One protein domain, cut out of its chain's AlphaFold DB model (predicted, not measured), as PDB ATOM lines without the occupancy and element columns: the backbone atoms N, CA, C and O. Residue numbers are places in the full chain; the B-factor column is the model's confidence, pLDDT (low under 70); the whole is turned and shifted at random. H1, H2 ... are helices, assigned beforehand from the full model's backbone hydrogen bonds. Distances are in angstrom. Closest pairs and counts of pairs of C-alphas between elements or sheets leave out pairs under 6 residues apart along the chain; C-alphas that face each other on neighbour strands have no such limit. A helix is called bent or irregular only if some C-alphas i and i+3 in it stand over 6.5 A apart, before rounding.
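What this domain is: This is residues 2 to 97 of the 310 residues of a protein of Reticulomyxa filosa (UniProt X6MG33). One long helix, H4, makes the long axis of an elongated model; H1, H2 and H3 bundle with its first part, and after its far end the short helix H5 folds back at a steep angle, touching H4 alone. H1 to H4 form an up-and-down bundle, helices side by side with each running against the one before it. The printed part has 96 residues, with five named helices in the order H1, H2, H3, H4, H5 and no named strand, and its class is all helix. It is only just loose, close to compact, with a radius of gyration of the C-alphas of 15.2 A and spans of 48 by 25 by 21 A.

Where its parts are: H1, residues 2 to 11, begins at C-alpha 2 at (153.956, 139.664, 43.264) and is 14.3 A long from first to last C-alpha. H2, residues 16 to 29, is 19.7 A long. H3, residues 32 to 48, is 25.7 A long; it has a kink of 37 degrees near residue 39 and is irregular, with C-alphas 35 and 38 7.3 A apart. H4, residues 51 to 80, runs 43.2 A from C-alpha 51 at (177.344, 136.531, 49.172) to C-alpha 80 at (139.529, 116.214, 53.609). H5, residues 85 to 96, is 14.5 A long and ends at C-alpha 96 at (152.458, 115.012, 35.234); it is only just irregular, with C-alphas 90 and 93 6.7 A apart.

How they stand to each other: H1 and H2 form a helical hairpin, opposite ways at a shallow tilt of 17 degrees; they touch, their closest C-alphas being those of Val 6 and Ala 19, 4.7 A apart. H2 and H4 touch and run the same way at a shallow tilt of 34.5 degrees, only just short of steep; the closest C-alphas are those of Gly 24 and Ser 61, 4.2 A apart. H2 and H3 touch only at the corner, the closest C-alphas being those of Val 27 and Pro 33, 5.5 A apart. H3, with residues 41 to 45 alone, touches residues 51 to 54 of H4 in a second helical hairpin, at a shallow tilt of 25 degrees; C-alphas 41 and 54 are closest, 5.8 A apart. H1 and H3 are close but not clearly touching, with C-alphas 3 and 33 closest at 7.0 A. H5, with residues 85 to 87 alone, touches residues 72 to 77 of H4, opposite ways at a steep tilt of 59 degrees; C-alphas 73 and 86 are closest, 5.9 A apart. H5 is apart from H1, H2 and H3, and H1 is apart from H4. In H1, H2 and H4 every O i to N i+4 pair is within hydrogen-bond range; in H3 9 of 13 are, and in H5 6 of 8.

The domain as a whole: The two C-alphas farthest apart are those of Asn 49 and Gly 81, 48.6 A. The printed part has no cut, and the four links between helices are tight. The mean pLDDT of the printed part is 89.5, and residue 83 is under 70.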
ATOM      1  N   LEU A   2     152.920 140.038  42.274       87.44
ATOM      2  CA  LEU A   2     153.956 139.664  43.264       87.44
ATOM      3  C   LEU A   2     155.400 139.691  42.723       87.44
ATOM      4  O   LEU A   2     156.266 140.299  43.339       87.44
ATOM      5  N   VAL A   3     155.649 139.122  41.538       86.75
ATOM      6  CA  VAL A   3     156.983 139.147  40.899       86.75
ATOM      7  C   VAL A   3     157.465 140.575  40.601       86.75
ATOM      8  O   VAL A   3     158.632 140.891  40.821       86.75
ATOM      9  N   LEU A   4     156.571 141.467  40.161       87.50
ATOM     10  CA  LEU A   4     156.907 142.880  39.939       87.50
ATOM     11  C   LEU A   4     157.178 143.606  41.265       87.50
ATOM     12  O   LEU A   4     158.050 144.467  41.323       87.50
ATOM     13  N   SER A   5     156.492 143.230  42.349       89.19
ATOM     14  CA  SER A   5     156.782 143.750  43.687       89.19
ATOM     15  C   SER A   5     158.160 143.299  44.180       89.19
ATOM     16  O   SER A   5     158.917 144.124  44.682       89.19
ATOM     17  N   VAL A   6     158.531 142.025  43.985       90.94
ATOM     18  CA  VAL A   6     159.891 141.524  44.275       90.94
ATOM     19  C   VAL A   6     160.926 142.366  43.531       90.94
ATOM     20  O   VAL A   6     161.879 142.856  44.135       90.94
ATOM     21  N   PHE A   7     160.693 142.599  42.239       87.44
ATOM     22  CA  PHE A   7     161.539 143.444  41.406       87.44
ATOM     23  C   PHE A   7     161.676 144.873  41.966       87.44
ATOM     24  O   PHE A   7     162.790 145.364  42.147       87.44
ATOM     25  N   TYR A   8     160.558 145.515  42.312       89.06
ATOM     26  CA  TYR A   8     160.537 146.856  42.899       89.06
ATOM     27  C   TYR A   8     161.339 146.934  44.207       89.06
ATOM     28  O   TYR A   8     162.146 147.848  44.392       89.06
ATOM     29  N   PHE A   9     161.176 145.962  45.107       91.00
ATOM     30  CA  PHE A   9     161.896 145.960  46.381       91.00
ATOM     31  C   PHE A   9     163.394 145.696  46.227       91.00
ATOM     32  O   PHE A   9     164.179 146.237  47.005       91.00
ATOM     33  N   ILE A  10     163.796 144.924  45.217       88.44
ATOM     34  CA  ILE A  10     165.205 144.651  44.919       88.44
ATOM     35  C   ILE A  10     165.882 145.857  44.258       88.44
ATOM     36  O   ILE A  10     166.974 146.234  44.676       88.44
ATOM     37  N   VAL A  11     165.254 146.454  43.240       86.56
ATOM     38  CA  VAL A  11     165.888 147.492  42.406       86.56
ATOM     39  C   VAL A  11     165.695 148.898  42.958       86.56
ATOM     40  O   VAL A  11     166.625 149.692  42.901       86.56
ATOM     41  N   VAL A  12     164.510 149.224  43.479       86.69
ATOM     42  CA  VAL A  12     164.180 150.596  43.902       86.69
ATOM     43  C   VAL A  12     164.417 150.789  45.395       86.69
ATOM     44  O   VAL A  12     165.000 151.786  45.808       86.69
ATOM     45  N   LYS A  13     163.953 149.850  46.228       86.75
ATOM     46  CA  LYS A  13     164.033 149.980  47.696       86.75
ATOM     47  C   LYS A  13     165.259 149.315  48.316       86.75
ATOM     48  O   LYS A  13     165.508 149.535  49.498       86.75
ATOM     49  N   TYR A  14     165.988 148.492  47.561       85.06
ATOM     50  CA  TYR A  14     167.124 147.693  48.039       85.06
ATOM     51  C   TYR A  14     166.831 146.897  49.324       85.06
ATOM     52  O   TYR A  14     167.724 146.626  50.128       85.06
ATOM     53  N   ASN A  15     165.570 146.507  49.525       90.69
ATOM     54  CA  ASN A  15     165.131 145.776  50.703       90.69
ATOM     55  C   ASN A  15     165.004 144.289  50.378       90.69
ATOM     56  O   ASN A  15     163.974 143.805  49.904       90.69
ATOM     57  N   ILE A  16     166.086 143.571  50.661       91.19
ATOM     58  CA  ILE A  16     166.217 142.146  50.362       91.19
ATOM     59  C   ILE A  16     165.269 141.317  51.233       91.19
ATOM     60  O   ILE A  16     164.708 140.342  50.747       91.19
ATOM     61  N   TRP A  17     165.017 141.724  52.478       93.50
ATOM     62  CA  TRP A  17     164.145 140.997  53.405       93.50
ATOM     63  C   TRP A  17     162.712 140.903  52.877       93.50
ATOM     64  O   TRP A  17     162.195 139.802  52.692       93.50
ATOM     65  N   ILE A  18     162.108 142.047  52.536       93.81
ATOM     66  CA  ILE A  18     160.744 142.089  51.982       93.81
ATOM     67  C   ILE A  18     160.693 141.368  50.632       93.81
ATOM     68  O   ILE A  18     159.777 140.586  50.384       93.81
ATOM     69  N   ALA A  19     161.700 141.573  49.778       94.19
ATOM     70  CA  ALA A  19     161.778 140.885  48.495       94.19
ATOM     71  C   ALA A  19     161.812 139.355  48.643       94.19
ATOM     72  O   ALA A  19     161.172 138.658  47.862       94.19
ATOM     73  N   SER A  20     162.512 138.834  49.655       94.81
ATOM     74  CA  SER A  20     162.617 137.392  49.920       94.81
ATOM     75  C   SER A  20     161.280 136.797  50.344       94.81
ATOM     76  O   SER A  20     160.879 135.755  49.831       94.81
ATOM     77  N   VAL A  21     160.565 137.486  51.243       96.38
ATOM     78  CA  VAL A  21     159.230 137.071  51.698       96.38
ATOM     79  C   VAL A  21     158.245 137.069  50.531       96.38
ATOM     80  O   VAL A  21     157.555 136.078  50.305       96.38
ATOM     81  N   LEU A  22     158.224 138.145  49.738       96.06
ATOM     82  CA  LEU A  22     157.363 138.244  48.560       96.06
ATOM     83  C   LEU A  22     157.706 137.197  47.496       96.06
ATOM     84  O   LEU A  22     156.802 136.702  46.826       96.06
ATOM     85  N   PHE A  23     158.984 136.845  47.338       96.12
ATOM     86  CA  PHE A  23     159.404 135.813  46.397       96.12
ATOM     87  C   PHE A  23     158.959 134.420  46.854       96.12
ATOM     88  O   PHE A  23     158.338 133.707  46.068       96.12
ATOM     89  N   GLY A  24     159.176 134.070  48.128       95.06
ATOM     90  CA  GLY A  24     158.692 132.811  48.710       95.06
ATOM     91  C   GLY A  24     157.169 132.669  48.606       95.06
ATOM     92  O   GLY A  24     156.674 131.639  48.150       95.06
ATOM     93  N   LEU A  25     156.431 133.743  48.912       95.69
ATOM     94  CA  LEU A  25     154.981 133.811  48.712       95.69
ATOM     95  C   LEU A  25     154.600 133.647  47.234       95.69
ATOM     96  O   LEU A  25     153.677 132.907  46.906       95.69
ATOM     97  N   SER A  26     155.312 134.314  46.322       94.44
ATOM     98  CA  SER A  26     155.031 134.224  44.888       94.44
ATOM     99  C   SER A  26     155.204 132.805  44.352       94.44
ATOM    100  O   SER A  26     154.391 132.398  43.524       94.44
ATOM    101  N   VAL A  27     156.241 132.086  44.795       92.75
ATOM    102  CA  VAL A  27     156.502 130.692  44.404       92.75
ATOM    103  C   VAL A  27     155.468 129.747  45.015       92.75
ATOM    104  O   VAL A  27     155.025 128.824  44.342       92.75
ATOM    105  N   HIS A  28     155.037 129.986  46.256       92.44
ATOM    106  CA  HIS A  28     153.970 129.200  46.877       92.44
ATOM    107  C   HIS A  28     152.639 129.339  46.117       92.44
ATOM    108  O   HIS A  28     151.969 128.346  45.867       92.44
ATOM    109  N   MET A  29     152.282 130.558  45.689       90.44
ATOM    110  CA  MET A  29     151.029 130.798  44.960       90.44
ATOM    111  C   MET A  29     151.019 130.173  43.559       90.44
ATOM    112  O   MET A  29     149.962 129.774  43.074       90.44
ATOM    113  N   ARG A  30     152.166 130.151  42.870       86.88
ATOM    114  CA  ARG A  30     152.359 129.492  41.567       86.88
ATOM    115  C   ARG A  30     153.818 129.095  41.423       86.88
ATOM    116  O   ARG A  30     154.677 129.898  41.743       86.88
ATOM    117  N   ILE A  31     154.105 127.949  40.808       85.88
ATOM    118  CA  ILE A  31     155.482 127.449  40.641       85.88
ATOM    119  C   ILE A  31     156.350 128.280  39.669       85.88
ATOM    120  O   ILE A  31     157.571 128.339  39.800       85.88
ATOM    121  N   TYR A  32     155.737 128.966  38.698       84.69
ATOM    122  CA  TYR A  32     156.440 129.623  37.583       84.69
ATOM    123  C   TYR A  32     157.486 130.696  37.950       84.69
ATOM    124  O   TYR A  32     158.495 130.769  37.256       84.69
ATOM    125  N   PRO A  33     157.333 131.514  39.010       90.38
ATOM    126  CA  PRO A  33     158.366 132.427  39.495       90.38
ATOM    127  C   PRO A  33     159.735 131.788  39.769       90.38
ATOM    128  O   PRO A  33     160.728 132.514  39.796       90.38
ATOM    129  N   LEU A  34     159.824 130.458  39.914       90.31
ATOM    130  CA  LEU A  34     161.104 129.752  40.039       90.31
ATOM    131  C   LEU A  34     162.053 129.996  38.859       90.31
ATOM    132  O   LEU A  34     163.269 129.980  39.047       90.31
ATOM    133  N   ILE A  35     161.534 130.292  37.663       90.88
ATOM    134  CA  ILE A  35     162.374 130.574  36.486       90.88
ATOM    135  C   ILE A  35     163.268 131.807  36.681       90.88
ATOM    136  O   ILE A  35     164.294 131.934  36.018       90.88
ATOM    137  N   TYR A  36     162.906 132.700  37.609       92.25
ATOM    138  CA  TYR A  36     163.640 133.934  37.876       92.25
ATOM    139  C   TYR A  36     164.744 133.776  38.927       92.25
ATOM    140  O   TYR A  36     165.534 134.705  39.089       92.25
ATOM    141  N   VAL A  37     164.831 132.639  39.637       93.12
ATOM    142  CA  VAL A  37     165.769 132.451  40.765       93.12
ATOM    143  C   VAL A  37     167.203 132.776  40.353       93.12
ATOM    144  O   VAL A  37     167.833 133.630  40.968       93.12
ATOM    145  N   PHE A  38     167.709 132.159  39.283       92.94
ATOM    146  CA  PHE A  38     169.094 132.360  38.844       92.94
ATOM    147  C   PHE A  38     169.385 133.823  38.492       92.94
ATOM    148  O   PHE A  38     170.385 134.381  38.947       92.94
ATOM    149  N   GLY A  39     168.484 134.466  37.748       92.44
ATOM    150  CA  GLY A  39     168.594 135.881  37.405       92.44
ATOM    151  C   GLY A  39     168.607 136.796  38.631       92.44
ATOM    152  O   GLY A  39     169.438 137.700  38.720       92.44
ATOM    153  N   LEU A  40     167.727 136.536  39.603       93.31
ATOM    154  CA  LEU A  40     167.625 137.315  40.838       93.31
ATOM    155  C   LEU A  40     168.866 137.155  41.722       93.31
ATOM    156  O   LEU A  40     169.408 138.156  42.187       93.31
ATOM    157  N   LEU A  41     169.347 135.926  41.926       94.56
ATOM    158  CA  LEU A  41     170.524 135.665  42.761       94.56
ATOM    159  C   LEU A  41     171.784 136.319  42.180       94.56
ATOM    160  O   LEU A  41     172.525 136.980  42.912       94.56
ATOM    161  N   LEU A  42     171.998 136.191  40.866       93.38
ATOM    162  CA  LEU A  42     173.130 136.821  40.184       93.38
ATOM    163  C   LEU A  42     173.036 138.353  40.220       93.38
ATOM    164  O   LEU A  42     174.042 139.017  40.472       93.38
ATOM    165  N   PHE A  43     171.839 138.927  40.045       91.69
ATOM    166  CA  PHE A  43     171.638 140.374  40.171       91.69
ATOM    167  C   PHE A  43     171.917 140.871  41.597       91.69
ATOM    168  O   PHE A  43     172.611 141.871  41.773       91.69
ATOM    169  N   ILE A  44     171.430 140.174  42.631       91.75
ATOM    170  CA  ILE A  44     171.677 140.537  44.039       91.75
ATOM    171  C   ILE A  44     173.174 140.480  44.358       91.75
ATOM    172  O   ILE A  44     173.702 141.384  45.021       91.75
ATOM    173  N   TYR A  45     173.866 139.444  43.874       92.88
ATOM    174  CA  TYR A  45     175.313 139.329  44.015       92.88
ATOM    175  C   TYR A  45     176.030 140.498  43.336       92.88
ATOM    176  O   TYR A  45     176.823 141.177  43.981       92.88
ATOM    177  N   HIS A  46     175.696 140.791  42.080       88.56
ATOM    178  CA  HIS A  46     176.293 141.890  41.324       88.56
ATOM    179  C   HIS A  46     176.049 143.264  41.961       88.56
ATOM    180  O   HIS A  46     176.963 144.080  42.057       88.56
ATOM    181  N   SER A  47     174.821 143.506  42.417       86.62
ATOM    182  CA  SER A  47     174.381 144.782  42.979       86.62
ATOM    183  C   SER A  47     175.037 145.056  44.335       86.62
ATOM    184  O   SER A  47     175.535 146.152  44.588       86.62
ATOM    185  N   SER A  48     175.094 144.044  45.204       86.19
ATOM    186  CA  SER A  48     175.565 144.213  46.581       86.19
ATOM    187  C   SER A  48     177.009 143.783  46.845       86.19
ATOM    188  O   SER A  48     177.549 144.122  47.899       86.19
ATOM    189  N   ASN A  49     177.616 143.026  45.925       86.38
ATOM    190  CA  ASN A  49     178.930 142.386  46.043       86.38
ATOM    191  C   ASN A  49     179.115 141.552  47.331       86.38
ATOM    192  O   ASN A  49     180.219 141.415  47.857       86.38
ATOM    193  N   LYS A  50     178.014 141.034  47.896       89.00
ATOM    194  CA  LYS A  50     177.998 140.303  49.171       89.00
ATOM    195  C   LYS A  50     177.241 138.990  49.028       89.00
ATOM    196  O   LYS A  50     176.016 138.985  48.932       89.00
ATOM    197  N   LEU A  51     177.955 137.869  49.148       92.38
ATOM    198  CA  LEU A  51     177.344 136.531  49.172       92.38
ATOM    199  C   LEU A  51     176.346 136.356  50.328       92.38
ATOM    200  O   LEU A  51     175.349 135.660  50.173       92.38
ATOM    201  N   LYS A  52     176.551 137.053  51.455       92.56
ATOM    202  CA  LYS A  52     175.614 137.031  52.592       92.56
ATOM    203  C   LYS A  52     174.192 137.432  52.183       92.56
ATOM    204  O   LYS A  52     173.243 136.807  52.628       92.56
ATOM    205  N   HIS A  53     174.030 138.425  51.308       91.25
ATOM    206  CA  HIS A  53     172.705 138.849  50.847       91.25
ATOM    207  C   HIS A  53     172.017 137.811  49.959       91.25
ATOM    208  O   HIS A  53     170.811 137.617  50.077       91.25
ATOM    209  N   VAL A  54     172.784 137.125  49.108       94.19
ATOM    210  CA  VAL A  54     172.296 135.999  48.297       94.19
ATOM    211  C   VAL A  54     171.818 134.870  49.214       94.19
ATOM    212  O   VAL A  54     170.739 134.317  49.010       94.19
ATOM    213  N   PHE A  55     172.589 134.576  50.262       95.19
ATOM    214  CA  PHE A  55     172.256 133.559  51.253       95.19
ATOM    215  C   PHE A  55     171.001 133.918  52.058       95.19
ATOM    216  O   PHE A  55     170.084 133.104  52.132       95.19
ATOM    217  N   TYR A  56     170.907 135.147  52.583       93.81
ATOM    218  CA  TYR A  56     169.707 135.621  53.285       93.81
ATOM    219  C   TYR A  56     168.471 135.564  52.393       93.81
ATOM    220  O   TYR A  56     167.428 135.090  52.839       93.81
ATOM    221  N   PHE A  57     168.595 135.982  51.130       95.38
ATOM    222  CA  PHE A  57     167.488 135.913  50.183       95.38
ATOM    223  C   PHE A  57     167.023 134.477  49.939       95.38
ATOM    224  O   PHE A  57     165.829 134.182  50.004       95.38
ATOM    225  N   SER A  58     167.973 133.571  49.706       95.25
ATOM    226  CA  SER A  58     167.690 132.168  49.400       95.25
ATOM    227  C   SER A  58     167.057 131.445  50.588       95.25
ATOM    228  O   SER A  58     166.030 130.795  50.430       95.25
ATOM    229  N   ILE A  59     167.617 131.605  51.791       96.69
ATOM    230  CA  ILE A  59     167.087 130.953  52.993       96.69
ATOM    231  C   ILE A  59     165.728 131.511  53.362       96.69
ATOM    232  O   ILE A  59     164.809 130.738  53.596       96.69
ATOM    233  N   LEU A  60     165.569 132.834  53.403       96.62
ATOM    234  CA  LEU A  60     164.308 133.411  53.851       96.62
ATOM    235  C   LEU A  60     163.169 133.092  52.880       96.62
ATOM    236  O   LEU A  60     162.080 132.732  53.322       96.62
ATOM    237  N   SER A  61     163.417 133.171  51.569       96.25
ATOM    238  CA  SER A  61     162.412 132.778  50.574       96.25
ATOM    239  C   SER A  61     162.059 131.292  50.670       96.25
ATOM    240  O   SER A  61     160.877 130.956  50.612       96.25
ATOM    241  N   PHE A  62     163.046 130.420  50.902       96.19
ATOM    242  CA  PHE A  62     162.823 128.993  51.130       96.19
ATOM    243  C   PHE A  62     162.038 128.721  52.420       96.19
ATOM    244  O   PHE A  62     161.082 127.955  52.397       96.19
ATOM    245  N   CYS A  63     162.373 129.380  53.532       97.25
ATOM    246  CA  CYS A  63     161.654 129.244  54.798       97.25
ATOM    247  C   CYS A  63     160.194 129.688  54.668       97.25
ATOM    248  O   CYS A  63     159.308 128.977  55.128       97.25
ATOM    249  N   VAL A  64     159.930 130.825  54.013       96.75
ATOM    250  CA  VAL A  64     158.558 131.296  53.759       96.75
ATOM    251  C   VAL A  64     157.808 130.314  52.863       96.75
ATOM    252  O   VAL A  64     156.678 129.947  53.173       96.75
ATOM    253  N   PHE A  65     158.443 129.842  51.789       95.62
ATOM    254  CA  PHE A  65     157.866 128.835  50.904       95.62
ATOM    255  C   PHE A  65     157.506 127.545  51.657       95.62
ATOM    256  O   PHE A  65     156.379 127.063  51.541       95.62
ATOM    257  N   MET A  66     158.428 127.005  52.457       96.19
ATOM    258  CA  MET A  66     158.210 125.779  53.228       96.19
ATOM    259  C   MET A  66     157.145 125.968  54.307       96.19
ATOM    260  O   MET A  66     156.259 125.129  54.428       96.19
ATOM    261  N   ALA A  67     157.182 127.078  55.049       96.75
ATOM    262  CA  ALA A  67     156.198 127.375  56.084       96.75
ATOM    263  C   ALA A  67     154.777 127.439  55.506       96.75
ATOM    264  O   ALA A  67     153.877 126.793  56.033       96.75
ATOM    265  N   LEU A  68     154.583 128.149  54.390       95.44
ATOM    266  CA  LEU A  68     153.277 128.237  53.734       95.44
ATOM    267  C   LEU A  68     152.799 126.875  53.220       95.44
ATOM    268  O   LEU A  68     151.638 126.532  53.411       95.44
ATOM    269  N   ASN A  69     153.687 126.065  52.635       93.50
ATOM    270  CA  ASN A  69     153.337 124.712  52.197       93.50
ATOM    271  C   ASN A  69     152.936 123.795  53.358       93.50
ATOM    272  O   ASN A  69     151.964 123.057  53.232       93.50
ATOM    273  N   ILE A  70     153.642 123.861  54.491       93.94
ATOM    274  CA  ILE A  70     153.299 123.095  55.699       93.94
ATOM    275  C   ILE A  70     151.930 123.531  56.233       93.94
ATOM    276  O   ILE A  70     151.103 122.683  56.559       93.94
ATOM    277  N   ILE A  71     151.671 124.842  56.277       93.75
ATOM    278  CA  ILE A  71     150.384 125.395  56.715       93.75
ATOM    279  C   ILE A  71     149.253 124.922  55.791       93.75
ATOM    280  O   ILE A  71     148.245 124.406  56.270       93.75
ATOM    281  N   SER A  72     149.414 125.043  54.472       91.25
ATOM    282  CA  SER A  72     148.406 124.597  53.503       91.25
ATOM    283  C   SER A  72     148.167 123.088  53.552       91.25
ATOM    284  O   SER A  72     147.019 122.650  53.491       91.25
ATOM    285  N   TYR A  73     149.230 122.299  53.710       90.88
ATOM    286  CA  TYR A  73     149.135 120.853  53.875       90.88
ATOM    287  C   TYR A  73     148.348 120.479  55.137       90.88
ATOM    288  O   TYR A  73     147.447 119.648  55.071       90.88
ATOM    289  N   TYR A  74     148.626 121.138  56.268       91.56
ATOM    290  CA  TYR A  74     147.908 120.914  57.524       91.56
ATOM    291  C   TYR A  74     146.407 121.213  57.398       91.56
ATOM    292  O   TYR A  74     145.580 120.381  57.773       91.56
ATOM    293  N   TYR A  75     146.040 122.357  56.808       90.06
ATOM    294  CA  TYR A  75     144.631 122.702  56.591       90.06
ATOM    295  C   TYR A  75     143.928 121.745  55.621       90.06
ATOM    296  O   TYR A  75     142.785 121.360  55.858       90.06
ATOM    297  N   SER A  76     144.607 121.321  54.551       87.94
ATOM    298  CA  SER A  76     144.050 120.335  53.620       87.94
ATOM    299  C   SER A  76     143.833 118.979  54.286       87.94
ATOM    300  O   SER A  76     142.820 118.333  54.022       87.94
ATOM    301  N   PHE A  77     144.760 118.552  55.148       87.06
ATOM    302  CA  PHE A  77     144.639 117.309  55.900       87.06
ATOM    303  C   PHE A  77     143.444 117.347  56.859       87.06
ATOM    304  O   PHE A  77     142.685 116.384  56.933       87.06
ATOM    305  N   GLN A  78     143.238 118.477  57.544       86.75
ATOM    306  CA  GLN A  78     142.114 118.661  58.461       86.75
ATOM    307  C   GLN A  78     140.753 118.684  57.747       86.75
ATOM    308  O   GLN A  78     139.778 118.182  58.299       86.75
ATOM    309  N   SER A  79     140.680 119.263  56.543       83.81
ATOM    310  CA  SER A  79     139.439 119.361  55.761       83.81
ATOM    311  C   SER A  79     139.000 118.018  55.179       83.81
ATOM    312  O   SER A  79     137.851 117.617  55.342       83.81
ATOM    313  N   ASP A  80     139.909 117.323  54.492       78.38
ATOM    314  CA  ASP A  80     139.529 116.214  53.609       78.38
ATOM    315  C   ASP A  80     139.870 114.836  54.198       78.38
ATOM    316  O   ASP A  80     139.445 113.819  53.655       78.38
ATOM    317  N   GLY A  81     140.666 114.768  55.274       76.62
ATOM    318  CA  GLY A  81     141.141 113.512  55.877       76.62
ATOM    319  C   GLY A  81     142.087 112.688  54.989       76.62
ATOM    320  O   GLY A  81     142.569 111.637  55.410       76.62
ATOM    321  N   VAL A  82     142.377 113.153  53.767       77.38
ATOM    322  CA  VAL A  82     143.260 112.496  52.796       77.38
ATOM    323  C   VAL A  82     144.639 113.149  52.819       77.38
ATOM    324  O   VAL A  82     144.805 114.299  52.412       77.38
ATOM    325  N   THR A  83     145.645 112.383  53.237       69.50
ATOM    326  CA  THR A  83     147.018 112.846  53.493       69.50
ATOM    327  C   THR A  83     147.700 113.516  52.296       69.50
ATOM    328  O   THR A  83     148.449 114.460  52.494       69.50
ATOM    329  N   ASN A  84     147.425 113.113  51.050       81.56
ATOM    330  CA  ASN A  84     148.264 113.515  49.906       81.56
ATOM    331  C   ASN A  84     147.612 114.463  48.891       81.56
ATOM    332  O   ASN A  84     148.294 114.924  47.975       81.56
ATOM    333  N   LYS A  85     146.332 114.811  49.053       85.31
ATOM    334  CA  LYS A  85     145.581 115.561  48.031       85.31
ATOM    335  C   LYS A  85     146.178 116.941  47.736       85.31
ATOM    336  O   LYS A  85     146.295 117.325  46.578       85.31
ATOM    337  N   TYR A  86     146.624 117.665  48.767       88.00
ATOM    338  CA  TYR A  86     147.293 118.956  48.578       88.00
ATOM    339  C   TYR A  86     148.566 118.835  47.737       88.00
ATOM    340  O   TYR A  86     148.773 119.617  46.816       88.00
ATOM    341  N   LEU A  87     149.426 117.859  48.045       87.94
ATOM    342  CA  LEU A  87     150.696 117.680  47.341       87.94
ATOM    343  C   LEU A  87     150.463 117.297  45.875       87.94
ATOM    344  O   LEU A  87     151.157 117.794  44.983       87.94
ATOM    345  N   GLU A  88     149.477 116.430  45.640       86.88
ATOM    346  CA  GLU A  88     149.069 116.023  44.303       86.88
ATOM    347  C   GLU A  88     148.583 117.218  43.492       86.88
ATOM    348  O   GLU A  88     149.196 117.545  42.483       86.88
ATOM    349  N   GLU A  89     147.572 117.937  43.962       85.50
ATOM    350  CA  GLU A  89     146.947 119.019  43.196       85.50
ATOM    351  C   GLU A  89     147.831 120.273  43.082       85.50
ATOM    352  O   GLU A  89     147.867 120.921  42.035       85.50
ATOM    353  N   ALA A  90     148.579 120.626  44.133       84.56
ATOM    354  CA  ALA A  90     149.382 121.850  44.147       84.56
ATOM    355  C   ALA A  90     150.730 121.706  43.427       84.56
ATOM    356  O   ALA A  90     151.239 122.692  42.891       84.56
ATOM    357  N   TRP A  91     151.330 120.507  43.412       84.50
ATOM    358  CA  TRP A  91     152.712 120.322  42.947       84.50
ATOM    359  C   TRP A  91     152.878 119.188  41.940       84.50
ATOM    360  O   TRP A  91     153.403 119.417  40.846       84.50
ATOM    361  N   LEU A  92     152.459 117.967  42.281       83.62
ATOM    362  CA  LEU A  92     152.729 116.796  41.438       83.62
ATOM    363  C   LEU A  92     151.903 116.805  40.152       83.62
ATOM    364  O   LEU A  92     152.411 116.403  39.107       83.62
ATOM    365  N   TYR A  93     150.675 117.317  40.212       78.75
ATOM    366  CA  TYR A  93     149.783 117.467  39.070       78.75
ATOM    367  C   TYR A  93     150.418 118.341  38.000       78.75
ATOM    368  O   TYR A  93     150.341 118.024  36.816       78.75
ATOM    369  N   HIS A  94     151.124 119.401  38.407       76.00
ATOM    370  CA  HIS A  94     151.917 120.154  37.458       76.00
ATOM    371  C   HIS A  94     152.941 119.230  36.818       76.00
ATOM    372  O   HIS A  94     152.918 119.118  35.617       76.00
ATOM    373  N   LEU A  95     153.765 118.469  37.531       72.50
ATOM    374  CA  LEU A  95     154.794 117.628  36.892       72.50
ATOM    375  C   LEU A  95     154.280 116.569  35.901       72.50
ATOM    376  O   LEU A  95     155.046 116.194  35.011       72.50
ATOM    377  N   THR A  96     153.041 116.099  36.041       70.50
ATOM    378  CA  THR A  96     152.458 115.012  35.234       70.50
ATOM    379  C   THR A  96     151.468 115.478  34.164       70.50
ATOM    380  O   THR A  96     151.113 114.688  33.286       70.50
ATOM    381  N   ARG A  97     151.023 116.739  34.197       71.06
ATOM    382  CA  ARG A  97     149.979 117.251  33.302       71.06
ATOM    383  C   ARG A  97     150.430 117.323  31.844       71.06
ATOM    384  O   ARG A  97     151.387 118.012  31.504       71.06
TER     385      ARG A  97